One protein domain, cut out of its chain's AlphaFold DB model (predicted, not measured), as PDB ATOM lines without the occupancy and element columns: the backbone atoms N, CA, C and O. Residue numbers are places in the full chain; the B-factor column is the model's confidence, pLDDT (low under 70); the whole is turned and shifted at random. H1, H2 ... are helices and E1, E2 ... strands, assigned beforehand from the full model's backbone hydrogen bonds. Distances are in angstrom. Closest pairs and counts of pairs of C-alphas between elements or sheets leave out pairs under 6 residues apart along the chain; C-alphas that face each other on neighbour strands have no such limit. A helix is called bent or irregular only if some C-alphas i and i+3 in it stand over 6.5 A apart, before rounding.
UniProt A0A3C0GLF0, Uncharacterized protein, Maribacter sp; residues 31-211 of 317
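AT A GLANCE: This is residues 31 to 211 of the 317 residues of an uncharacterized protein of Maribacter sp (UniProt A0A3C0GLF0). A large sheet of eight strands curls like part of a barrel, open between its edge strands E1 and E10, and the bent hairpin E8 and E9 is partly face to face with it, strands crossed. H2 lies over the E1 and E2 end, H3 grazes the sheet, and small H1 is off it. The 181 printed residues hold, in order, E1, H1, H2, H3, then E2 to E10; the large sheet's order is E1, E2, E7, E6, E5, E4, E3, E10, antiparallel. The class is mixed, helices and strands, with under half of the residues in named elements; the whole is compact, with a radius of gyration of the C-alphas of 15.7 A and spans of 40 by 40 by 35 A.

HOW THE PARTS SIT: The large sheet is strongly twisted. E1, residues 31 to 34, is an edge strand beside E2, residues 87 to 91, with N 32 and O 89 2.8 A apart. E3, 107 to 112, E4, 115 to 121, E5, 128 to 133, E6, 144 to 149, and E7, 154 to 157, form a meander, each strand the antiparallel neighbour of the one before. E2 pairs with E7 through N 90 and O 155, 2.8 A. Within hydrogen-bond range in the meander are N 156 and O 147, 2.8 A, N 129 and O 146, 2.9 A, N 132 and O 119, 2.8 A, and N 110 and O 118, 2.8 A. The other edge strand is E10, residues 201 to 206, beside E3, with N 109 and O 204 2.9 A apart. E8, 162 to 170, bends by 110 degrees at residue 165 and forms a hairpin with E9, 180 to 185; N 168 and O 182 are 3.0 A apart. These two sheets form a sandwich, two sheets face to face, their strands at 78 degrees; the closest C-alphas of E4 and E8 are those of Val 117 and Ala 164, 6.1 A apart. H2, residues 50 to 57, is over E1 and E2 at a height over the sheet of 9.9 A, across E1 at 78 degrees on the local plane, which rests on only just enough C-alphas, 6. H3, residues 59 to 65, only grazes the sheet with residues 61 to 65. H1, residues 37 to 40, is not on the sheet but is near H2. In H3 every O i to N i+4 pair is within hydrogen-bond range, in H2 2 of 4, and H1 is too short for one.

IN THESE COORDINATES: E1 begins at C-alpha 31, (14.894, -10.946, 309.812). H2, 11.2 A long, is irregular, but only just: C-alphas 52 and 55 are 6.9 A apart. E4 is 17.6 A long and E3 16.8 A. E10, 17.0 A long, ends at C-alpha 206, (18.202, -24.980, 304.454).

THE WHOLE: The C-alphas of Thr 42 and Ser 211, the two farthest apart, are 44.4 A apart. The printed part has no cut. The links H3 to E2, E2 to E3 and E9 to E10 are long. The model's pLDDT is under 70 at residues 37 to 53, 135 to 136, 172 to 178 and 192 to 197.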
ATOM      1  N   ILE A  31      13.468 -11.153 309.574       85.94
ATOM      2  CA  ILE A  31      14.894 -10.946 309.812       85.94
ATOM      3  C   ILE A  31      15.052  -9.577 310.452       85.94
ATOM      4  O   ILE A  31      14.829  -8.553 309.811       85.94
ATOM      5  N   ASP A  32      15.446  -9.581 311.719       83.81
ATOM      6  CA  ASP A  32      15.619  -8.392 312.534       83.81
ATOM      7  C   ASP A  32      17.109  -8.211 312.837       83.81
ATOM      8  O   ASP A  32      17.716  -8.937 313.631       83.81
ATOM      9  N   ARG A  33      17.725  -7.224 312.183       82.44
ATOM     10  CA  ARG A  33      19.144  -6.896 312.362       82.44
ATOM     11  C   ARG A  33      19.287  -5.859 313.460       82.44
ATOM     12  O   ARG A  33      18.869  -4.726 313.304       82.44
ATOM     13  N   LEU A  34      19.897  -6.244 314.568       79.38
ATOM     14  CA  LEU A  34      19.937  -5.474 315.802       79.38
ATOM     15  C   LEU A  34      21.367  -4.955 316.063       79.38
ATOM     16  O   LEU A  34      22.275  -5.748 316.326       79.38
ATOM     17  N   GLY A  35      21.572  -3.632 316.062       73.38
ATOM     18  CA  GLY A  35      22.874  -2.953 316.263       73.38
ATOM     19  C   GLY A  35      23.275  -2.735 317.732       73.38
ATOM     20  O   GLY A  35      22.502  -3.035 318.628       73.38
ATOM     21  N   THR A  36      24.486  -2.263 318.032       75.50
ATOM     22  CA  THR A  36      25.028  -2.176 319.418       75.50
ATOM     23  C   THR A  36      24.245  -1.247 320.360       75.50
ATOM     24  O   THR A  36      23.379  -0.486 319.925       75.50
ATOM     25  N   LYS A  37      24.561  -1.272 321.667       67.94
ATOM     26  CA  LYS A  37      23.851  -0.469 322.674       67.94
ATOM     27  C   LYS A  37      23.944   1.033 322.417       67.94
ATOM     28  O   LYS A  37      22.959   1.754 322.559       67.94
ATOM     29  N   ALA A  38      25.117   1.480 321.979       63.25
ATOM     30  CA  ALA A  38      25.384   2.872 321.640       63.25
ATOM     31  C   ALA A  38      24.531   3.393 320.466       63.25
ATOM     32  O   ALA A  38      24.280   4.591 320.387       63.25
ATOM     33  N   MET A  39      24.068   2.514 319.566       62.50
ATOM     34  CA  MET A  39      23.278   2.914 318.394       62.50
ATOM     35  C   MET A  39      21.816   3.231 318.725       62.50
ATOM     36  O   MET A  39      21.189   3.986 317.988       62.50
ATOM     37  N   TRP A  40      21.265   2.686 319.815       57.81
ATOM     38  CA  TRP A  40      19.862   2.907 320.183       57.81
ATOM     39  C   TRP A  40      19.671   3.847 321.375       57.81
ATOM     40  O   TRP A  40      18.571   4.352 321.565       57.81
ATOM     41  N   SER A  41      20.723   4.159 322.143       54.47
ATOM     42  CA  SER A  41      20.654   5.168 323.215       54.47
ATOM     43  C   SER A  41      20.422   6.599 322.715       54.47
ATOM     44  O   SER A  41      20.098   7.480 323.505       54.47
ATOM     45  N   THR A  42      20.618   6.845 321.418       54.00
ATOM     46  CA  THR A  42      20.453   8.161 320.775       54.00
ATOM     47  C   THR A  42      19.082   8.329 320.117       54.00
ATOM     48  O   THR A  42      18.734   9.432 319.703       54.00
ATOM     49  N   LEU A  43      18.299   7.250 320.015       54.28
ATOM     50  CA  LEU A  43      16.942   7.283 319.490       54.28
ATOM     51  C   LEU A  43      16.008   7.631 320.649       54.28
ATOM     52  O   LEU A  43      15.842   6.859 321.593       54.28
ATOM     53  N   THR A  44      15.458   8.843 320.607       47.91
ATOM     54  CA  THR A  44      14.408   9.301 321.519       47.91
ATOM     55  C   THR A  44      13.249   8.302 321.523       47.91
ATOM     56  O   THR A  44      12.977   7.666 320.506       47.91
ATOM     57  N   GLU A  45      12.585   8.163 322.675       51.41
ATOM     58  CA  GLU A  45      11.624   7.115 323.091       51.41
ATOM     59  C   GLU A  45      10.399   6.867 322.174       51.41
ATOM     60  O   GLU A  45       9.437   6.215 322.569       51.41
ATOM     61  N   SER A  46      10.383   7.381 320.946       50.41
ATOM     62  CA  SER A  46       9.267   7.300 320.001       50.41
ATOM     63  C   SER A  46       9.619   6.679 318.642       50.41
ATOM     64  O   SER A  46       8.760   6.652 317.768       50.41
ATOM     65  N   ALA A  47      10.822   6.127 318.455       45.81
ATOM     66  CA  ALA A  47      11.158   5.341 317.266       45.81
ATOM     67  C   ALA A  47      11.771   3.986 317.656       45.81
ATOM     68  O   ALA A  47      12.977   3.840 317.816       45.81
ATOM     69  N   ASP A  48      10.896   2.995 317.813       48.78
ATOM     70  CA  ASP A  48      11.206   1.588 317.552       48.78
ATOM     71  C   ASP A  48      12.363   0.953 318.357       48.78
ATOM     72  O   ASP A  48      13.359   0.449 317.833       48.78
ATOM     73  N   GLY A  49      12.183   0.891 319.680       50.75
ATOM     74  CA  GLY A  49      13.025   0.151 320.629       50.75
ATOM     75  C   GLY A  49      13.008  -1.380 320.467       50.75
ATOM     76  O   GLY A  49      13.070  -2.094 321.465       50.75
ATOM     77  N   LYS A  50      12.948  -1.919 319.240       54.72
ATOM     78  CA  LYS A  50      12.890  -3.364 318.926       54.72
ATOM     79  C   LYS A  50      13.943  -4.170 319.695       54.72
ATOM     80  O   LYS A  50      13.657  -5.215 320.280       54.72
ATOM     81  N   LYS A  51      15.167  -3.642 319.795       55.31
ATOM     82  CA  LYS A  51      16.267  -4.314 320.498       55.31
ATOM     83  C   LYS A  51      16.089  -4.402 322.022       55.31
ATOM     84  O   LYS A  51      16.585  -5.352 322.626       55.31
ATOM     85  N   GLN A  52      15.365  -3.462 322.637       56.72
ATOM     86  CA  GLN A  52      15.141  -3.417 324.091       56.72
ATOM     87  C   GLN A  52      14.252  -4.563 324.591       56.72
ATOM     88  O   GLN A  52      14.308  -4.899 325.773       56.72
ATOM     89  N   TYR A  53      13.470  -5.185 323.705       67.19
ATOM     90  CA  TYR A  53      12.520  -6.229 324.079       67.19
ATOM     91  C   TYR A  53      12.924  -7.612 323.562       67.19
ATOM     92  O   TYR A  53      12.879  -8.572 324.328       67.19
ATOM     93  N   TYR A  54      13.373  -7.736 322.305       74.81
ATOM     94  CA  TYR A  54      13.594  -9.056 321.697       74.81
ATOM     95  C   TYR A  54      14.787  -9.820 322.283       74.81
ATOM     96  O   TYR A  54      14.645 -10.976 322.674       74.81
ATOM     97  N   ILE A  55      15.961  -9.187 322.385       79.31
ATOM     98  CA  ILE A  55      17.161  -9.874 322.890       79.31
ATOM     99  C   ILE A  55      17.010 -10.226 324.378       79.31
ATOM    100  O   ILE A  55      17.181 -11.402 324.708       79.31
ATOM    101  N   PRO A  56      16.594  -9.305 325.274       83.56
ATOM    102  CA  PRO A  56      16.369  -9.649 326.678       83.56
ATOM    103  C   PRO A  56      15.300 -10.728 326.900       83.56
ATOM    104  O   PRO A  56      15.452 -11.533 327.819       83.56
ATOM    105  N   ALA A  57      14.261 -10.803 326.057       86.25
ATOM    106  CA  ALA A  57      13.242 -11.853 326.149       86.25
ATOM    107  C   ALA A  57      13.820 -13.262 325.922       86.25
ATOM    108  O   ALA A  57      13.385 -14.226 326.552       86.25
ATOM    109  N   LEU A  58      14.854 -13.383 325.086       88.31
ATOM    110  CA  LEU A  58      15.518 -14.657 324.809       88.31
ATOM    111  C   LEU A  58      16.513 -15.077 325.897       88.31
ATOM    112  O   LEU A  58      17.016 -16.197 325.847       88.31
ATOM    113  N   LYS A  59      16.790 -14.238 326.906       90.31
ATOM    114  CA  LYS A  59      17.811 -14.500 327.935       90.31
ATOM    115  C   LYS A  59      17.641 -15.847 328.636       90.31
ATOM    116  O   LYS A  59      18.617 -16.574 328.808       90.31
ATOM    117  N   ASN A  60      16.417 -16.186 329.040       91.62
ATOM    118  CA  ASN A  60      16.151 -17.442 329.746       91.62
ATOM    119  C   ASN A  60      16.344 -18.655 328.833       91.62
ATOM    120  O   ASN A  60      16.964 -19.633 329.248       91.62
ATOM    121  N   HIS A  61      15.863 -18.569 327.590       92.69
ATOM    122  CA  HIS A  61      16.044 -19.624 326.598       92.69
ATOM    123  C   HIS A  61      17.527 -19.800 326.277       92.69
ATOM    124  O   HIS A  61      18.066 -20.875 326.489       92.69
ATOM    125  N   LEU A  62      18.240 -18.741 325.902       92.00
ATOM    126  CA  LEU A  62      19.679 -18.787 325.631       92.00
ATOM    127  C   LEU A  62      20.467 -19.408 326.797       92.00
ATOM    128  O   LEU A  62      21.187 -20.387 326.608       92.00
ATOM    129  N   ASN A  63      20.229 -18.957 328.031       92.00
ATOM    130  CA  ASN A  63      20.900 -19.522 329.202       92.00
ATOM    131  C   ASN A  63      20.558 -21.003 329.449       92.00
ATOM    132  O   ASN A  63      21.407 -21.747 329.934       92.00
ATOM    133  N   TYR A  64      19.360 -21.471 329.090       93.31
ATOM    134  CA  TYR A  64      18.992 -22.888 329.182       93.31
ATOM    135  C   TYR A  64      19.782 -23.777 328.204       93.31
ATOM    136  O   TYR A  64      20.098 -24.927 328.525       93.31
ATOM    137  N   TYR A  65      20.131 -23.253 327.026       91.88
ATOM    138  CA  TYR A  65      20.891 -23.977 326.000       91.88
ATOM    139  C   TYR A  65      22.416 -23.959 326.232       91.88
ATOM    140  O   TYR A  65      23.135 -24.681 325.543       91.88
ATOM    141  N   THR A  66      22.919 -23.254 327.254       91.31
ATOM    142  CA  THR A  66      24.355 -23.232 327.635       91.31
ATOM    143  C   THR A  66      24.948 -24.615 327.903       91.31
ATOM    144  O   THR A  66      26.130 -24.847 327.669       91.31
ATOM    145  N   LYS A  67      24.113 -25.577 328.316       91.50
ATOM    146  CA  LYS A  67      24.490 -26.990 328.475       91.50
ATOM    147  C   LYS A  67      24.935 -27.675 327.176       91.50
ATOM    148  O   LYS A  67      25.598 -28.703 327.246       91.50
ATOM    149  N   LEU A  68      24.513 -27.169 326.012       90.88
ATOM    150  CA  LEU A  68      24.916 -27.697 324.704       90.88
ATOM    151  C   LEU A  68      26.207 -27.041 324.218       90.88
ATOM    152  O   LEU A  68      27.067 -27.720 323.662       90.88
ATOM    153  N   SER A  69      26.322 -25.726 324.411       92.38
ATOM    154  CA  SER A  69      27.504 -24.954 324.046       92.38
ATOM    155  C   SER A  69      27.611 -23.660 324.869       92.38
ATOM    156  O   SER A  69      26.601 -22.966 325.040       92.38
ATOM    157  N   PRO A  70      28.829 -23.255 325.286       91.38
ATOM    158  CA  PRO A  70      29.088 -21.938 325.879       91.38
ATOM    159  C   PRO A  70      28.694 -20.759 324.974       91.38
ATOM    160  O   PRO A  70      28.422 -19.662 325.456       91.38
ATOM    161  N   HIS A  71      28.591 -20.963 323.657       90.00
ATOM    162  CA  HIS A  71      28.180 -19.916 322.721       90.00
ATOM    163  C   HIS A  71      26.711 -19.487 322.892       90.00
ATOM    164  O   HIS A  71      26.318 -18.468 322.320       90.00
ATOM    165  N   TYR A  72      25.900 -20.207 323.669       92.00
ATOM    166  CA  TYR A  72      24.547 -19.775 324.031       92.00
ATOM    167  C   TYR A  72      24.498 -18.802 325.211       92.00
ATOM    168  O   TYR A  72      23.436 -18.246 325.480       92.00
ATOM    169  N   GLU A  73      25.604 -18.584 325.926       90.44
ATOM    170  CA  GLU A  73      25.616 -17.671 327.067       90.44
ATOM    171  C   GLU A  73      25.182 -16.265 326.644       90.44
ATOM    172  O   GLU A  73      25.733 -15.671 325.716       90.44
ATOM    173  N   TYR A  74      24.180 -15.725 327.343       88.06
ATOM    174  CA  TYR A  74      23.634 -14.404 327.032       88.06
ATOM    175  C   TYR A  74      24.661 -13.280 327.225       88.06
ATOM    176  O   TYR A  74      24.687 -12.295 326.490       88.06
ATOM    177  N   SER A  75      25.487 -13.417 328.260       87.25
ATOM    178  CA  SER A  75      26.565 -12.492 328.583       87.25
ATOM    179  C   SER A  75      27.708 -13.281 329.187       87.25
ATOM    180  O   SER A  75      27.543 -13.873 330.253       87.25
ATOM    181  N   SER A  76      28.870 -13.251 328.539       86.38
ATOM    182  CA  SER A  76      30.068 -13.915 329.047       86.38
ATOM    183  C   SER A  76      31.341 -13.132 328.773       86.38
ATOM    184  O   SER A  76      31.389 -12.264 327.904       86.38
ATOM    185  N   SER A  77      32.402 -13.442 329.517       82.31
ATOM    186  CA  SER A  77      33.713 -12.816 329.313       82.31
ATOM    187  C   SER A  77      34.349 -13.203 327.975       82.31
ATOM    188  O   SER A  77      35.089 -12.409 327.404       82.31
ATOM    189  N   GLN A  78      34.047 -14.399 327.457       80.25
ATOM    190  CA  GLN A  78      34.633 -14.934 326.222       80.25
ATOM    191  C   GLN A  78      33.825 -14.564 324.973       80.25
ATOM    192  O   GLN A  78      34.386 -14.412 323.889       80.25
ATOM    193  N   HIS A  79      32.504 -14.402 325.106       79.69
ATOM    194  CA  HIS A  79      31.599 -14.176 323.976       79.69
ATOM    195  C   HIS A  79      30.821 -12.857 324.065       79.69
ATOM    196  O   HIS A  79      30.066 -12.546 323.142       79.69
ATOM    197  N   GLY A  80      31.095 -12.028 325.077       83.00
ATOM    198  CA  GLY A  80      30.531 -10.693 325.290       83.00
ATOM    199  C   GLY A  80      29.060 -10.692 325.708       83.00
ATOM    200  O   GLY A  80      28.450 -11.746 325.863       83.00
ATOM    201  N   ASP A  81      28.498  -9.495 325.898       85.00
ATOM    202  CA  ASP A  81      27.074  -9.287 326.198       85.00
ATOM    203  C   ASP A  81      26.285  -9.077 324.898       85.00
ATOM    204  O   ASP A  81      26.600  -8.183 324.109       85.00
ATOM    205  N   LEU A  82      25.241  -9.878 324.672       85.44
ATOM    206  CA  LEU A  82      24.362  -9.748 323.505       85.44
ATOM    207  C   LEU A  82      23.630  -8.398 323.443       85.44
ATOM    208  O   LEU A  82      23.247  -7.966 322.352       85.44
ATOM    209  N   ASN A  83      23.473  -7.699 324.573       81.06
ATOM    210  CA  ASN A  83      22.924  -6.341 324.590       81.06
ATOM    211  C   ASN A  83      23.795  -5.334 323.832       81.06
ATOM    212  O   ASN A  83      23.275  -4.338 323.328       81.06
ATOM    213  N   ASP A  84      25.104  -5.583 323.762       81.25
ATOM    214  CA  ASP A  84      26.089  -4.669 323.184       81.25
ATOM    215  C   ASP A  84      26.863  -5.298 322.019       81.25
ATOM    216  O   ASP A  84      28.029  -5.006 321.762       81.25
ATOM    217  N   LYS A  85      26.194  -6.188 321.281       81.94
ATOM    218  CA  LYS A  85      26.730  -6.806 320.067       81.94
ATOM    219  C   LYS A  85      25.790  -6.662 318.888       81.94
ATOM    220  O   LYS A  85      24.580  -6.521 319.053       81.94
ATOM    221  N   TYR A  86      26.360  -6.722 317.690       83.19
ATOM    222  CA  TYR A  86      25.602  -6.912 316.460       83.19
ATOM    223  C   TYR A  86      25.000  -8.314 316.466       83.19
ATOM    224  O   TYR A  86      25.721  -9.305 316.582       83.19
ATOM    225  N   VAL A  87      23.676  -8.384 316.384       87.31
ATOM    226  CA  VAL A  87      22.938  -9.647 316.352       87.31
ATOM    227  C   VAL A  87      21.915  -9.564 315.240       87.31
ATOM    228  O   VAL A  87      21.119  -8.635 315.213       87.31
ATOM    229  N   ASN A  88      21.931 -10.527 314.336       89.25
ATOM    230  CA  ASN A  88      20.881 -10.705 313.350       89.25
ATOM    231  C   ASN A  88      19.995 -11.871 313.798       89.25
ATOM    232  O   ASN A  88      20.476 -12.999 313.945       89.25
ATOM    233  N   LEU A  89      18.736 -11.562 314.102       90.25
ATOM    234  CA  LEU A  89      17.736 -12.499 314.589       90.25
ATOM    235  C   LEU A  89      16.832 -12.905 313.427       90.25
ATOM    236  O   LEU A  89      16.088 -12.090 312.892       90.25
ATOM    237  N   ILE A  90      16.874 -14.181 313.068       92.06
ATOM    238  CA  ILE A  90      15.997 -14.771 312.059       92.06
ATOM    239  C   ILE A  90      14.907 -15.541 312.800       92.06
ATOM    240  O   ILE A  90      15.205 -16.482 313.540       92.06
ATOM    241  N   SER A  91      13.657 -15.140 312.598       92.06
ATOM    242  CA  SER A  91      12.474 -15.777 313.169       92.06
ATOM    243  C   SER A  91      11.814 -16.664 312.129       92.06
ATOM    244  O   SER A  91      11.370 -16.192 311.081       92.06
ATOM    245  N   ILE A  92      11.755 -17.959 312.416       93.44
ATOM    246  CA  ILE A  92      11.175 -18.967 311.539       93.44
ATOM    247  C   ILE A  92       9.861 -19.419 312.174       93.44
ATOM    248  O   ILE A  92       9.879 -19.998 313.256       93.44
ATOM    249  N   PRO A  93       8.707 -19.177 311.536       91.94
ATOM    250  CA  PRO A  93       7.430 -19.654 312.053       91.94
ATOM    251  C   PRO A  93       7.355 -21.186 312.146       91.94
ATOM    252  O   PRO A  93       7.841 -21.898 311.263       91.94
ATOM    253  N   SER A  94       6.648 -21.700 313.155       90.19
ATOM    254  CA  SER A  94       6.492 -23.146 313.393       90.19
ATOM    255  C   SER A  94       5.851 -23.915 312.241       90.19
ATOM    256  O   SER A  94       6.135 -25.095 312.068       90.19
ATOM    257  N   ILE A  95       5.074 -23.262 311.372       88.75
ATOM    258  CA  ILE A  95       4.526 -23.903 310.165       88.75
ATOM    259  C   ILE A  95       5.616 -24.439 309.216       88.75
ATOM    260  O   ILE A  95       5.350 -25.360 308.450       88.75
ATOM    261  N   PHE A  96       6.842 -23.900 309.270       88.50
ATOM    262  CA  PHE A  96       7.959 -24.360 308.438       88.50
ATOM    263  C   PHE A  96       8.673 -25.595 309.001       88.50
ATOM    264  O   PHE A  96       9.287 -26.332 308.230       88.50
ATOM    265  N   TYR A  97       8.621 -25.828 310.317       90.81
ATOM    266  CA  TYR A  97       9.379 -26.905 310.965       90.81
ATOM    267  C   TYR A  97       8.538 -27.887 311.793       90.81
ATOM    268  O   TYR A  97       9.060 -28.917 312.206       90.81
ATOM    269  N   GLY A  98       7.252 -27.621 312.012       89.00
ATOM    270  CA  GLY A  98       6.375 -28.455 312.827       89.00
ATOM    271  C   GLY A  98       6.628 -28.269 314.323       89.00
ATOM    272  O   GLY A  98       6.296 -27.230 314.889       89.00
ATOM    273  N   SER A  99       7.172 -29.303 314.965       89.62
ATOM    274  CA  SER A  99       7.367 -29.384 316.416       89.62
ATOM    275  C   SER A  99       8.737 -28.869 316.866       89.62
ATOM    276  O   SER A  99       8.809 -28.089 317.809       89.62
ATOM    277  N   GLU A 100       9.819 -29.269 316.197       93.50
ATOM    278  CA  GLU A 100      11.170 -28.736 316.426       93.50
ATOM    279  C   GLU A 100      11.968 -28.735 315.114       93.50
ATOM    280  O   GLU A 100      11.725 -29.532 314.204       93.50
ATOM    281  N   ILE A 101      12.952 -27.843 315.002       94.69
ATOM    282  CA  ILE A 101      13.932 -27.911 313.917       94.69
ATOM    283  C   ILE A 101      14.855 -29.104 314.180       94.69
ATOM    284  O   ILE A 101      15.471 -29.228 315.239       94.69
ATOM    285  N   LYS A 102      15.011 -29.977 313.183       94.56
ATOM    286  CA  LYS A 102      15.873 -31.152 313.275       94.56
ATOM    287  C   LYS A 102      17.335 -30.729 313.447       94.56
ATOM    288  O   LYS A 102      17.931 -30.105 312.565       94.56
ATOM    289  N   LYS A 103      17.936 -31.141 314.562       94.12
ATOM    290  CA  LYS A 103      19.350 -30.886 314.884       94.12
ATOM    291  C   LYS A 103      20.276 -31.418 313.792       94.12
ATOM    292  O   LYS A 103      20.075 -32.526 313.288       94.12
ATOM    293  N   GLY A 104      21.298 -30.650 313.442       93.06
ATOM    294  CA  GLY A 104      22.266 -30.986 312.404       93.06
ATOM    295  C   GLY A 104      21.831 -30.688 310.974       93.06
ATOM    296  O   GLY A 104      22.524 -31.093 310.046       93.06
ATOM    297  N   THR A 105      20.656 -30.085 310.768       94.56
ATOM    298  CA  THR A 105      20.114 -29.852 309.414       94.56
ATOM    299  C   THR A 105      20.118 -28.395 308.986       94.56
ATOM    300  O   THR A 105      19.766 -28.108 307.846       94.56
ATOM    301  N   VAL A 106      20.499 -27.486 309.884       95.94
ATOM    302  CA  VAL A 106      20.512 -26.054 309.596       95.94
ATOM    303  C   VAL A 106      21.788 -25.700 308.845       95.94
ATOM    304  O   VAL A 106      22.892 -25.848 309.374       95.94
ATOM    305  N   THR A 107      21.615 -25.192 307.630       96.19
ATOM    306  CA  THR A 107      22.692 -24.690 306.778       96.19
ATOM    307  C   THR A 107      22.281 -23.360 306.157       96.19
ATOM    308  O   THR A 107      21.240 -23.246 305.508       96.19
ATOM    309  N   LEU A 108      23.127 -22.352 306.327       95.00
ATOM    310  CA  LEU A 108      22.979 -21.021 305.760       95.00
ATOM    311  C   LEU A 108      24.022 -20.827 304.667       95.00
ATOM    312  O   LEU A 108      25.199 -21.106 304.882       95.00
ATOM    313  N   LYS A 109      23.599 -20.322 303.510       94.44
ATOM    314  CA  LYS A 109      24.484 -20.024 302.381       94.44
ATOM    315  C   LYS A 109      24.338 -18.573 301.966       94.44
ATOM    316  O   LYS A 109      23.223 -18.088 301.772       94.44
ATOM    317  N   TYR A 110      25.474 -17.915 301.812       92.31
ATOM    318  CA  TYR A 110      25.596 -16.545 301.354       92.31
ATOM    319  C   TYR A 110      26.282 -16.563 299.988       92.31
ATOM    320  O   TYR A 110      27.419 -17.016 299.857       92.31
ATOM    321  N   PHE A 111      25.579 -16.063 298.978       91.31
ATOM    322  CA  PHE A 111      26.095 -15.828 297.641       91.31
ATOM    323  C   PHE A 111      26.287 -14.334 297.364       91.31
ATOM    324  O   PHE A 111      25.431 -13.523 297.713       91.31
ATOM    325  N   VAL A 112      27.374 -13.987 296.681       89.25
ATOM    326  CA  VAL A 112      27.612 -12.654 296.114       89.25
ATOM    327  C   VAL A 112      27.807 -12.809 294.611       89.25
ATOM    328  O   VAL A 112      28.661 -13.574 294.169       89.25
ATOM    329  N   SER A 113      26.999 -12.108 293.816       88.62
ATOM    330  CA  SER A 113      26.991 -12.180 292.346       88.62
ATOM    331  C   SER A 113      26.914 -13.618 291.804       88.62
ATOM    332  O   SER A 113      27.508 -13.943 290.780       88.62
ATOM    333  N   GLY A 114      26.201 -14.502 292.513       86.50
ATOM    334  CA  GLY A 114      26.047 -15.921 292.162       86.50
ATOM    335  C   GLY A 114      27.153 -16.857 292.669       86.50
ATOM    336  O   GLY A 114      26.995 -18.073 292.578       86.50
ATOM    337  N   THR A 115      28.229 -16.335 293.260       90.44
ATOM    338  CA  THR A 115      29.317 -17.137 293.843       90.44
ATOM    339  C   THR A 115      29.082 -17.354 295.333       90.44
ATOM    340  O   THR A 115      28.781 -16.404 296.052       90.44
ATOM    341  N   LEU A 116      29.230 -18.590 295.821       91.19
ATOM    342  CA  LEU A 116      29.145 -18.900 297.253       91.19
ATOM    343  C   LEU A 116      30.336 -18.269 297.987       91.19
ATOM    344  O   LEU A 116      31.470 -18.698 297.797       91.19
ATOM    345  N   VAL A 117      30.068 -17.276 298.835       90.94
ATOM    346  CA  VAL A 117      31.093 -16.571 299.621       90.94
ATOM    347  C   VAL A 117      31.181 -17.055 301.060       90.94
ATOM    348  O   VAL A 117      32.223 -16.914 301.691       90.94
ATOM    349  N   GLY A 118      30.097 -17.624 301.588       91.62
ATOM    350  CA  GLY A 118      30.025 -18.072 302.969       91.62
ATOM    351  C   GLY A 118      29.016 -19.188 303.150       91.62
ATOM    352  O   GLY A 118      27.888 -19.094 302.664       91.62
ATOM    353  N   GLU A 119      29.399 -20.223 303.884       94.38
ATOM    354  CA  GLU A 119      28.475 -21.259 304.340       94.38
ATOM    355  C   GLU A 119      28.631 -21.451 305.845       94.38
ATOM    356  O   GLU A 119      29.751 -21.583 306.331       94.38
ATOM    357  N   ALA A 120      27.519 -21.463 306.579       94.31
ATOM    358  CA  ALA A 120      27.494 -21.782 307.999       94.31
ATOM    359  C   ALA A 120      26.558 -22.957 308.252       94.31
ATOM    360  O   ALA A 120      25.403 -22.933 307.831       94.31
ATOM    361  N   SER A 121      27.044 -23.979 308.949       95.25
ATOM    362  CA  SER A 121      26.285 -25.202 309.193       95.25
ATOM    363  C   SER A 121      26.403 -25.651 310.640       95.25
ATOM    364  O   SER A 121      27.472 -25.578 311.246       95.25
ATOM    365  N   ASP A 122      25.304 -26.177 311.173       95.25
ATOM    366  CA  ASP A 122      25.296 -26.887 312.451       95.25
ATOM    367  C   ASP A 122      25.803 -28.320 312.245       95.25
ATOM    368  O   ASP A 122      25.042 -29.255 312.020       95.25
ATOM    369  N   ILE A 123      27.124 -28.497 312.247       92.94
ATOM    370  CA  ILE A 123      27.748 -29.817 312.049       92.94
ATOM    371  C   ILE A 123      27.698 -30.643 313.343       92.94
ATOM    372  O   ILE A 123      27.511 -31.862 313.316       92.94
ATOM    373  N   ASN A 124      27.840 -29.970 314.486       92.81
ATOM    374  CA  ASN A 124      27.999 -30.603 315.794       92.81
ATOM    375  C   ASN A 124      26.668 -31.024 316.435       92.81
ATOM    376  O   ASN A 124      26.684 -31.704 317.461       92.81
ATOM    377  N   LYS A 125      25.516 -30.653 315.851       93.75
ATOM    378  CA  LYS A 125      24.163 -30.929 316.383       93.75
ATOM    379  C   LYS A 125      23.926 -30.336 317.775       93.75
ATOM    380  O   LYS A 125      23.005 -30.745 318.486       93.75
ATOM    381  N   ASN A 126      24.767 -29.389 318.172       92.44
ATOM    382  CA  ASN A 126      24.666 -28.629 319.411       92.44
ATOM    383  C   ASN A 126      24.053 -27.244 319.158       92.44
ATOM    384  O   ASN A 126      23.775 -26.542 320.121       92.44
ATOM    385  N   GLY A 127      23.790 -26.905 317.887       91.88
ATOM    386  CA  GLY A 127      23.150 -25.672 317.442       91.88
ATOM    387  C   GLY A 127      24.103 -24.500 317.282       91.88
ATOM    388  O   GLY A 127      23.651 -23.394 317.008       91.88
ATOM    389  N   GLU A 128      25.410 -24.734 317.373       95.06
ATOM    390  CA  GLU A 128      26.415 -23.799 316.880       95.06
ATOM    391  C   GLU A 128      26.399 -23.774 315.354       95.06
ATOM    392  O   GLU A 128      26.553 -24.803 314.700       95.06
ATOM    393  N   LEU A 129      26.283 -22.584 314.774       94.69
ATOM    394  CA  LEU A 129      26.499 -22.400 313.346       94.69
ATOM    395  C   LEU A 129      27.977 -22.134 313.114       94.69
ATOM    396  O   LEU A 129      28.489 -21.078 313.489       94.69
ATOM    397  N   ILE A 130      28.652 -23.103 312.505       94.12
ATOM    398  CA  ILE A 130      30.082 -23.048 312.216       94.12
ATOM    399  C   ILE A 130      30.263 -22.634 310.768       94.12
ATOM    400  O   ILE A 130      29.671 -23.236 309.878       94.12
ATOM    401  N   HIS A 131      31.106 -21.638 310.532       92.88
ATOM    402  CA  HIS A 131      31.511 -21.228 309.195       92.88
ATOM    403  C   HIS A 131      32.346 -22.336 308.541       92.88
ATOM    404  O   HIS A 131      33.437 -22.656 309.013       92.88
ATOM    405  N   THR A 132      31.834 -22.961 307.486       90.50
ATOM    406  CA  THR A 132      32.440 -24.132 306.833       90.50
ATOM    407  C   THR A 132      33.205 -23.767 305.568       90.50
ATOM    408  O   THR A 132      34.225 -24.385 305.273       90.50
ATOM    409  N   THR A 133      32.746 -22.753 304.831       85.56
ATOM    410  CA  THR A 133      33.274 -22.399 303.506       85.56
ATOM    411  C   THR A 133      33.364 -20.888 303.346       85.56
ATOM    412  O   THR A 133      32.487 -20.174 303.824       85.56
ATOM    413  N   GLY A 134      34.394 -20.421 302.637       70.25
ATOM    414  CA  GLY A 134      34.703 -19.003 302.436       70.25
ATOM    415  C   GLY A 134      35.874 -18.572 303.314       70.25
ATOM    416  O   GLY A 134      35.848 -18.796 304.521       70.25
ATOM    417  N   SER A 135      36.921 -18.008 302.712       61.94
ATOM    418  CA  SER A 135      38.177 -17.664 303.409       61.94
ATOM    419  C   SER A 135      38.669 -16.251 303.097       61.94
ATOM    420  O   SER A 135      39.774 -15.887 303.481       61.94
ATOM    421  N   GLU A 136      37.886 -15.471 302.352       68.75
ATOM    422  CA  GLU A 136      38.310 -14.160 301.853       68.75
ATOM    423  C   GLU A 136      38.074 -13.023 302.861       68.75
ATOM    424  O   GLU A 136      38.506 -11.893 302.633       68.75
ATOM    425  N   GLY A 137      37.386 -13.305 303.967       75.31
ATOM    426  CA  GLY A 137      37.088 -12.355 305.033       75.31
ATOM    427  C   GLY A 137      37.844 -12.619 306.338       75.31
ATOM    428  O   GLY A 137      38.703 -13.491 306.433       75.31
ATOM    429  N   ALA A 138      37.499 -11.852 307.372       83.75
ATOM    430  CA  ALA A 138      38.014 -12.034 308.728       83.75
ATOM    431  C   ALA A 138      37.424 -13.272 309.435       83.75
ATOM    432  O   ALA A 138      38.033 -13.791 310.372       83.75
ATOM    433  N   VAL A 139      36.264 -13.767 308.987       85.12
ATOM    434  CA  VAL A 139      35.695 -15.032 309.472       85.12
ATOM    435  C   VAL A 139      36.448 -16.206 308.848       85.12
ATOM    436  O   VAL A 139      36.389 -16.427 307.640       85.12
ATOM    437  N   THR A 140      37.128 -16.990 309.681       85.69
ATOM    438  CA  THR A 140      37.848 -18.191 309.245       85.69
ATOM    439  C   THR A 140      36.975 -19.438 309.340       85.69
ATOM    440  O   THR A 140      36.086 -19.543 310.191       85.69
ATOM    441  N   THR A 141      37.252 -20.425 308.485       88.44
ATOM    442  CA  THR A 141      36.637 -21.754 308.577       88.44
ATOM    443  C   THR A 141      36.851 -22.354 309.968       88.44
ATOM    444  O   THR A 141      37.964 -22.361 310.487       88.44
ATOM    445  N   GLY A 142      35.777 -22.865 310.570       88.38
ATOM    446  CA  GLY A 142      35.758 -23.385 311.940       88.38
ATOM    447  C   GLY A 142      35.295 -22.372 312.991       88.38
ATOM    448  O   GLY A 142      35.006 -22.770 314.117       88.38
ATOM    449  N   SER A 143      35.161 -21.090 312.642       90.69
ATOM    450  CA  SER A 143      34.619 -20.078 313.554       90.69
ATOM    451  C   SER A 143      33.113 -20.257 313.768       90.69
ATOM    452  O   SER A 143      32.361 -20.459 312.814       90.69
ATOM    453  N   VAL A 144      32.652 -20.127 315.015       92.25
ATOM    454  CA  VAL A 144      31.220 -20.134 315.357       92.25
ATOM    455  C   VAL A 144      30.636 -18.745 315.112       92.25
ATOM    456  O   VAL A 144      30.979 -17.781 315.797       92.25
ATOM    457  N   VAL A 145      29.727 -18.638 314.148       92.44
ATOM    458  CA  VAL A 145      29.154 -17.363 313.686       92.44
ATOM    459  C   VAL A 145      27.776 -17.076 314.271       92.44
ATOM    460  O   VAL A 145      27.319 -15.931 314.266       92.44
ATOM    461  N   GLY A 146      27.117 -18.092 314.824       93.19
ATOM    462  CA  GLY A 146      25.779 -17.967 315.380       93.19
ATOM    463  C   GLY A 146      25.328 -19.191 316.160       93.19
ATOM    464  O   GLY A 146      26.076 -20.153 316.317       93.19
ATOM    465  N   VAL A 147      24.101 -19.126 316.664       94.81
ATOM    466  CA  VAL A 147      23.446 -20.215 317.392       94.81
ATOM    467  C   VAL A 147      21.995 -20.395 316.942       94.81
ATOM    468  O   VAL A 147      21.352 -19.431 316.524       94.81
ATOM    469  N   VAL A 148      21.473 -21.615 317.048       95.88
ATOM    470  CA  VAL A 148      20.096 -21.986 316.679       95.88
ATOM    471  C   VAL A 148      19.305 -22.402 317.916       95.88
ATOM    472  O   VAL A 148      19.754 -23.234 318.699       95.88
ATOM    473  N   LEU A 149      18.100 -21.873 318.079       94.94
ATOM    474  CA  LEU A 149      17.125 -22.321 319.070       94.94
ATOM    475  C   LEU A 149      16.104 -23.233 318.378       94.94
ATOM    476  O   LEU A 149      15.183 -22.762 317.713       94.94
ATOM    477  N   TYR A 150      16.314 -24.549 318.483       94.06
ATOM    478  CA  TYR A 150      15.580 -25.550 317.698       94.06
ATOM    479  C   TYR A 150      14.079 -25.593 317.974       94.06
ATOM    480  O   TYR A 150      13.299 -25.806 317.048       94.06
ATOM    481  N   ASN A 151      13.684 -25.414 319.234       92.25
ATOM    482  CA  ASN A 151      12.283 -25.512 319.639       92.25
ATOM    483  C   ASN A 151      11.544 -24.207 319.331       92.25
ATOM    484  O   ASN A 151      10.385 -24.207 318.923       92.25
ATOM    485  N   GLU A 152      12.237 -23.088 319.532       92.25
ATOM    486  CA  GLU A 152      11.692 -21.745 319.401       92.25
ATOM    487  C   GLU A 152      11.670 -21.244 317.949       92.25
ATOM    488  O   GLU A 152      10.942 -20.303 317.652       92.25
ATOM    489  N   GLY A 153      12.450 -21.851 317.048       93.12
ATOM    490  CA  GLY A 153      12.495 -21.446 315.643       93.12
ATOM    491  C   GLY A 153      13.331 -20.190 315.385       93.12
ATOM    492  O   GLY A 153      13.108 -19.499 314.395       93.12
ATOM    493  N   PHE A 154      14.294 -19.878 316.257       94.31
ATOM    494  CA  PHE A 154      15.154 -18.702 316.101       94.31
ATOM    495  C   PHE A 154      16.571 -19.073 315.684       94.31
ATOM    496  O   PHE A 154      17.164 -20.020 316.202       94.31
ATOM    497  N   ILE A 155      17.156 -18.266 314.804       94.94
ATOM    498  CA  ILE A 155      18.587 -18.299 314.502       94.94
ATOM    499  C   ILE A 155      19.183 -16.942 314.867       94.94
ATOM    500  O   ILE A 155      18.686 -15.905 314.433       94.94
ATOM    501  N   LEU A 156      20.250 -16.948 315.664       93.62
ATOM    502  CA  LEU A 156      20.968 -15.749 316.082       93.62
ATOM    503  C   LEU A 156      22.361 -15.755 315.461       93.62
ATOM    504  O   LEU A 156      23.224 -16.532 315.870       93.62
ATOM    505  N   LEU A 157      22.605 -14.854 314.516       93.00
ATOM    506  CA  LEU A 157      23.927 -14.625 313.937       93.00
ATOM    507  C   LEU A 157      24.602 -13.467 314.668       93.00
ATOM    508  O   LEU A 157      24.036 -12.383 314.782       93.00
ATOM    509  N   LYS A 158      25.804 -13.704 315.193       88.44
ATOM    510  CA  LYS A 158      26.480 -12.808 316.149       88.44
ATOM    511  C   LYS A 158      27.775 -12.197 315.608       88.44
ATOM    512  O   LYS A 158      28.434 -11.445 316.322       88.44
ATOM    513  N   SER A 159      28.171 -12.549 314.385       83.75
ATOM    514  CA  SER A 159      29.378 -12.021 313.745       83.75
ATOM    515  C   SER A 159      29.025 -10.908 312.758       83.75
ATOM    516  O   SER A 159      28.213 -11.100 311.851       83.75
ATOM    517  N   ASN A 160      29.659  -9.747 312.932       86.25
ATOM    518  CA  ASN A 160      29.639  -8.639 311.971       86.25
ATOM    519  C   ASN A 160      30.961  -8.528 311.189       86.25
ATOM    520  O   ASN A 160      31.198  -7.552 310.481       86.25
ATOM    521  N   ASP A 161      31.833  -9.519 311.331       88.81
ATOM    522  CA  ASP A 161      33.107  -9.552 310.628       88.81
ATOM    523  C   ASP A 161      32.871  -9.844 309.142       88.81
ATOM    524  O   ASP A 161      31.877 -10.474 308.761       88.81
ATOM    525  N   SER A 162      33.774  -9.367 308.284       90.56
ATOM    526  CA  SER A 162      33.665  -9.619 306.849       90.56
ATOM    527  C   SER A 162      33.825 -11.112 306.553       90.56
ATOM    528  O   SER A 162      34.691 -11.782 307.114       90.56
ATOM    529  N   ILE A 163      32.997 -11.629 305.650       89.75
ATOM    530  CA  ILE A 163      33.070 -13.004 305.136       89.75
ATOM    531  C   ILE A 163      33.785 -13.041 303.779       89.75
ATOM    532  O   ILE A 163      34.451 -14.021 303.455       89.75
ATOM    533  N   ALA A 164      33.679 -11.962 303.002       86.81
ATOM    534  CA  ALA A 164      34.335 -11.813 301.710       86.81
ATOM    535  C   ALA A 164      34.750 -10.363 301.455       86.81
ATOM    536  O   ALA A 164      34.245  -9.437 302.098       86.81
ATOM    537  N   SER A 165      35.646 -10.173 300.484       85.44
ATOM    538  CA  SER A 165      36.051  -8.855 299.985       85.44
ATOM    539  C   SER A 165      34.986  -8.285 299.038       85.44
ATOM    540  O   SER A 165      35.203  -8.094 297.846       85.44
ATOM    541  N   HIS A 166      33.787  -8.062 299.576       86.31
ATOM    542  CA  HIS A 166      32.661  -7.454 298.873       86.31
ATOM    543  C   HIS A 166      31.984  -6.449 299.790       86.31
ATOM    544  O   HIS A 166      31.651  -6.767 300.938       86.31
ATOM    545  N   THR A 167      31.763  -5.249 299.270       87.81
ATOM    546  CA  THR A 167      30.981  -4.221 299.941       87.81
ATOM    547  C   THR A 167      29.751  -3.905 299.122       87.81
ATOM    548  O   THR A 167      29.778  -3.832 297.896       87.81
ATOM    549  N   GLU A 168      28.651  -3.702 299.824       86.38
ATOM    550  CA  GLU A 168      27.400  -3.305 299.209       86.38
ATOM    551  C   GLU A 168      26.665  -2.375 300.154       86.38
ATOM    552  O   GLU A 168      27.015  -2.255 301.334       86.38
ATOM    553  N   ARG A 169      25.667  -1.677 299.626       84.69
ATOM    554  CA  ARG A 169      24.772  -0.933 300.490       84.69
ATOM    555  C   ARG A 169      23.887  -1.969 301.189       84.69
ATOM    556  O   ARG A 169      23.381  -2.879 300.539       84.69
ATOM    557  N   TYR A 170      23.769  -1.876 302.507       81.81
ATOM    558  CA  TYR A 170      22.806  -2.646 303.290       81.81
ATOM    559  C   TYR A 170      21.992  -1.670 304.133       81.81
ATOM    560  O   TYR A 170      22.524  -0.655 304.591       81.81
ATOM    561  N   ASP A 171      20.714  -1.980 304.361       73.00
ATOM    562  CA  ASP A 171      19.860  -1.194 305.257       73.00
ATOM    563  C   ASP A 171      20.520  -1.096 306.645       73.00
ATOM    564  O   ASP A 171      21.184  -2.042 307.085       73.00
ATOM    565  N   GLY A 172      20.343   0.017 307.352       67.06
ATOM    566  CA  GLY A 172      20.864   0.159 308.710       67.06
ATOM    567  C   GLY A 172      20.249  -0.850 309.699       67.06
ATOM    568  O   GLY A 172      19.228  -1.473 309.408       67.06
ATOM    569  N   PRO A 173      20.852  -1.026 310.888       63.12
ATOM    570  CA  PRO A 173      20.336  -1.895 311.954       63.12
ATOM    571  C   PRO A 173      19.080  -1.343 312.654       63.12
ATOM    572  O   PRO A 173      18.597  -1.937 313.616       63.12
ATOM    573  N   THR A 174      18.592  -0.178 312.231       60.38
ATOM    574  CA  THR A 174      17.414   0.467 312.797       60.38
ATOM    575  C   THR A 174      16.610   1.113 311.682       60.38
ATOM    576  O   THR A 174      17.186   1.656 310.734       60.38
ATOM    577  N   ASP A 175      15.287   1.081 311.816       56.03
ATOM    578  CA  ASP A 175      14.379   1.736 310.881       56.03
ATOM    579  C   ASP A 175      14.675   3.244 310.826       56.03
ATOM    580  O   ASP A 175      14.843   3.907 311.852       56.03
ATOM    581  N   GLY A 176      14.793   3.780 309.609       56.03
ATOM    582  CA  GLY A 176      15.118   5.189 309.366       56.03
ATOM    583  C   GLY A 176      16.613   5.531 309.346       56.03
ATOM    584  O   GLY A 176      16.956   6.685 309.095       56.03
ATOM    585  N   VAL A 177      17.516   4.566 309.565       62.88
ATOM    586  CA  VAL A 177      18.950   4.760 309.300       62.88
ATOM    587  C   VAL A 177      19.216   4.516 307.820       62.88
ATOM    588  O   VAL A 177      18.980   3.418 307.314       62.88
ATOM    589  N   GLU A 178      19.732   5.544 307.141       63.31
ATOM    590  CA  GLU A 178      20.087   5.475 305.725       63.31
ATOM    591  C   GLU A 178      20.974   4.254 305.434       63.31
ATOM    592  O   GLU A 178      21.933   4.005 306.177       63.31
ATOM    593  N   PRO A 179      20.697   3.501 304.353       71.25
ATOM    594  CA  PRO A 179      21.486   2.324 304.029       71.25
ATOM    595  C   PRO A 179      22.957   2.729 303.843       71.25
ATOM    596  O   PRO A 179      23.242   3.754 303.217       71.25
ATOM    597  N   ALA A 180      23.895   1.956 304.382       75.44
ATOM    598  CA  ALA A 180      25.319   2.288 304.390       75.44
ATOM    599  C   ALA A 180      26.131   1.221 303.656       75.44
ATOM    600  O   ALA A 180      25.754   0.050 303.626       75.44
ATOM    601  N   VAL A 181      27.257   1.630 303.065       82.88
ATOM    602  CA  VAL A 181      28.196   0.688 302.447       82.88
ATOM    603  C   VAL A 181      28.873  -0.108 303.559       82.88
ATOM    604  O   VAL A 181      29.613   0.455 304.365       82.88
ATOM    605  N   ALA A 182      28.613  -1.411 303.608       84.94
ATOM    606  CA  ALA A 182      29.196  -2.322 304.584       84.94
ATOM    607  C   ALA A 182      29.722  -3.586 303.897       84.94
ATOM    608  O   ALA A 182      29.363  -3.895 302.762       84.94
ATOM    609  N   ASN A 183      30.600  -4.312 304.588       88.06
ATOM    610  CA  ASN A 183      31.096  -5.597 304.102       88.06
ATOM    611  C   ASN A 183      29.994  -6.667 304.160       88.06
ATOM    612  O   ASN A 183      29.114  -6.629 305.028       88.06
ATOM    613  N   ALA A 184      30.089  -7.665 303.283       88.50
ATOM    614  CA  ALA A 184      29.324  -8.899 303.417       88.50
ATOM    615  C   ALA A 184      29.682  -9.588 304.749       88.50
ATOM    616  O   ALA A 184      30.821 -10.007 304.947       88.50
ATOM    617  N   SER A 185      28.719  -9.686 305.667       90.31
ATOM    618  CA  SER A 185      28.879 -10.276 307.005       90.31
ATOM    619  C   SER A 185      27.654 -11.109 307.389       90.31
ATOM    620  O   SER A 185      26.581 -10.952 306.799       90.31
ATOM    621  N   TRP A 186      27.779 -11.977 308.400       91.31
ATOM    622  CA  TRP A 186      26.653 -12.790 308.886       91.31
ATOM    623  C   TRP A 186      25.566 -11.912 309.522       91.31
ATOM    624  O   TRP A 186      24.381 -12.235 309.471       91.31
ATOM    625  N   PHE A 187      25.947 -10.743 310.035       89.19
ATOM    626  CA  PHE A 187      25.018  -9.708 310.464       89.19
ATOM    627  C   PHE A 187      24.134  -9.181 309.318       89.19
ATOM    628  O   PHE A 187      22.950  -8.935 309.527       89.19
ATOM    629  N   ASN A 188      24.671  -9.069 308.100       88.88
ATOM    630  CA  ASN A 188      23.931  -8.620 306.913       88.88
ATOM    631  C   ASN A 188      23.207  -9.753 306.166       88.88
ATOM    632  O   ASN A 188      22.615  -9.522 305.111       88.88
ATOM    633  N   PHE A 189      23.226 -10.975 306.703       90.19
ATOM    634  CA  PHE A 189      22.533 -12.110 306.108       90.19
ATOM    635  C   PHE A 189      21.020 -11.865 306.024       90.19
ATOM    636  O   PHE A 189      20.377 -11.548 307.023       90.19
ATOM    637  N   GLY A 190      20.438 -12.045 304.838       86.00
ATOM    638  CA  GLY A 190      18.998 -11.891 304.638       86.00
ATOM    639  C   GLY A 190      18.513 -10.446 304.509       86.00
ATOM    640  O   GLY A 190      17.311 -10.204 304.574       86.00
ATOM    641  N   ALA A 191      19.411  -9.482 304.292       80.94
ATOM    642  CA  ALA A 191      19.032  -8.122 303.917       80.94
ATOM    643  C   ALA A 191      18.465  -8.107 302.479       80.94
ATOM    644  O   ALA A 191      19.213  -7.989 301.514       80.94
ATOM    645  N   THR A 192      17.148  -8.280 302.333       65.00
ATOM    646  CA  THR A 192      16.464  -8.470 301.034       65.00
ATOM    647  C   THR A 192      15.582  -7.292 300.598       65.00
ATOM    648  O   THR A 192      14.783  -7.419 299.671       65.00
ATOM    649  N   GLY A 193      15.714  -6.125 301.231       59.78
ATOM    650  CA  GLY A 193      14.912  -4.944 300.903       59.78
ATOM    651  C   GLY A 193      15.313  -4.270 299.587       59.78
ATOM    652  O   GLY A 193      16.495  -4.146 299.267       59.78
ATOM    653  N   SER A 194      14.332  -3.726 298.860       49.53
ATOM    654  CA  SER A 194      14.559  -2.778 297.755       49.53
ATOM    655  C   SER A 194      15.252  -1.482 298.209       49.53
ATOM    656  O   SER A 194      15.823  -0.772 297.387       49.53
ATOM    657  N   THR A 195      15.229  -1.194 299.513       51.75
ATOM    658  CA  THR A 195      15.952  -0.105 300.188       51.75
ATOM    659  C   THR A 195      17.402  -0.454 300.512       51.75
ATOM    660  O   THR A 195      18.250   0.435 300.446       51.75
ATOM    661  N   ALA A 196      17.710  -1.735 300.766       64.31
ATOM    662  CA  ALA A 196      19.047  -2.158 301.169       64.31
ATOM    663  C   ALA A 196      20.076  -1.825 300.092       64.31
ATOM    664  O   ALA A 196      21.173  -1.413 300.433       64.31
ATOM    665  N   GLY A 197      19.713  -1.902 298.808       68.12
ATOM    666  CA  GLY A 197      20.646  -1.633 297.715       68.12
ATOM    667  C   GLY A 197      21.719  -2.716 297.596       68.12
ATOM    668  O   GLY A 197      22.842  -2.398 297.211       68.12
ATOM    669  N   ALA A 198      21.349  -3.969 297.904       78.94
ATOM    670  CA  ALA A 198      22.210  -5.150 297.856       78.94
ATOM    671  C   ALA A 198      21.859  -6.138 296.710       78.94
ATOM    672  O   ALA A 198      21.585  -7.308 296.988       78.94
ATOM    673  N   PRO A 199      21.800  -5.717 295.426       83.19
ATOM    674  CA  PRO A 199      21.398  -6.587 294.310       83.19
ATOM    675  C   PRO A 199      22.313  -7.796 294.080       83.19
ATOM    676  O   PRO A 199      21.894  -8.775 293.463       83.19
ATOM    677  N   SER A 200      23.559  -7.737 294.541       87.44
ATOM    678  CA  SER A 200      24.545  -8.803 294.355       87.44
ATOM    679  C   SER A 200      24.422  -9.879 295.429       87.44
ATOM    680  O   SER A 200      24.872 -11.004 295.222       87.44
ATOM    681  N   SER A 201      23.821  -9.551 296.571       88.31
ATOM    682  CA  SER A 201      23.749 -10.427 297.734       88.31
ATOM    683  C   SER A 201      22.503 -11.307 297.686       88.31
ATOM    684  O   SER A 201      21.376 -10.836 297.572       88.31
ATOM    685  N   SER A 202      22.700 -12.620 297.760       89.88
ATOM    686  CA  SER A 202      21.626 -13.612 297.761       89.88
ATOM    687  C   SER A 202      21.836 -14.618 298.884       89.88
ATOM    688  O   SER A 202      22.959 -15.019 299.190       89.88
ATOM    689  N   PHE A 203      20.737 -15.051 299.495       91.44
ATOM    690  CA  PHE A 203      20.765 -15.851 300.714       91.44
ATOM    691  C   PHE A 203      19.933 -17.111 300.550       91.44
ATOM    692  O   PHE A 203      18.901 -17.111 299.880       91.44
ATOM    693  N   SER A 204      20.365 -18.188 301.194       93.25
ATOM    694  CA  SER A 204      19.604 -19.427 301.234       93.25
ATOM    695  C   SER A 204      19.679 -20.063 302.615       93.25
ATOM    696  O   SER A 204      20.758 -20.175 303.200       93.25
ATOM    697  N   ILE A 205      18.521 -20.476 303.124       93.75
ATOM    698  CA  ILE A 205      18.364 -21.172 304.400       93.75
ATOM    699  C   ILE A 205      17.858 -22.575 304.086       93.75
ATOM    700  O   ILE A 205      16.797 -22.736 303.487       93.75
ATOM    701  N   HIS A 206      18.613 -23.585 304.505       95.12
ATOM    702  CA  HIS A 206      18.202 -24.980 304.454       95.12
ATOM    703  C   HIS A 206      18.023 -25.473 305.884       95.12
ATOM    704  O   HIS A 206      18.910 -25.302 306.717       95.12
ATOM    705  N   LEU A 207      16.869 -26.063 306.170       94.50
ATOM    706  CA  LEU A 207      16.569 -26.711 307.440       94.50
ATOM    707  C   LEU A 207      15.535 -27.808 307.213       94.50
ATOM    708  O   LEU A 207      14.798 -27.787 306.228       94.50
ATOM    709  N   SER A 208      15.475 -28.773 308.122       94.62
ATOM    710  CA  SER A 208      14.407 -29.770 308.160       94.62
ATOM    711  C   SER A 208      13.655 -29.670 309.478       94.62
ATOM    712  O   SER A 208      14.270 -29.564 310.534       94.62
ATOM    713  N   GLY A 209      12.330 -29.734 309.421       92.50
ATOM    714  CA  GLY A 209      11.482 -29.867 310.601       92.50
ATOM    715  C   GLY A 209      11.311 -31.314 311.058       92.50
ATOM    716  O   GLY A 209      11.550 -32.254 310.293       92.50
ATOM    717  N   THR A 210      10.852 -31.496 312.290       90.81
ATOM    718  CA  THR A 210      10.259 -32.747 312.770       90.81
ATOM    719  C   THR A 210       8.825 -32.483 313.219       90.81
ATOM    720  O   THR A 210       8.489 -31.401 313.690       90.81
ATOM    721  N   SER A 211       7.950 -33.473 313.065       87.62
ATOM    722  CA  SER A 211       6.587 -33.413 313.588       87.62
ATOM    723  C   SER A 211       6.405 -34.555 314.573       87.62
ATOM    724  O   SER A 211       6.594 -35.723 314.223       87.62
TER     725      SER A 211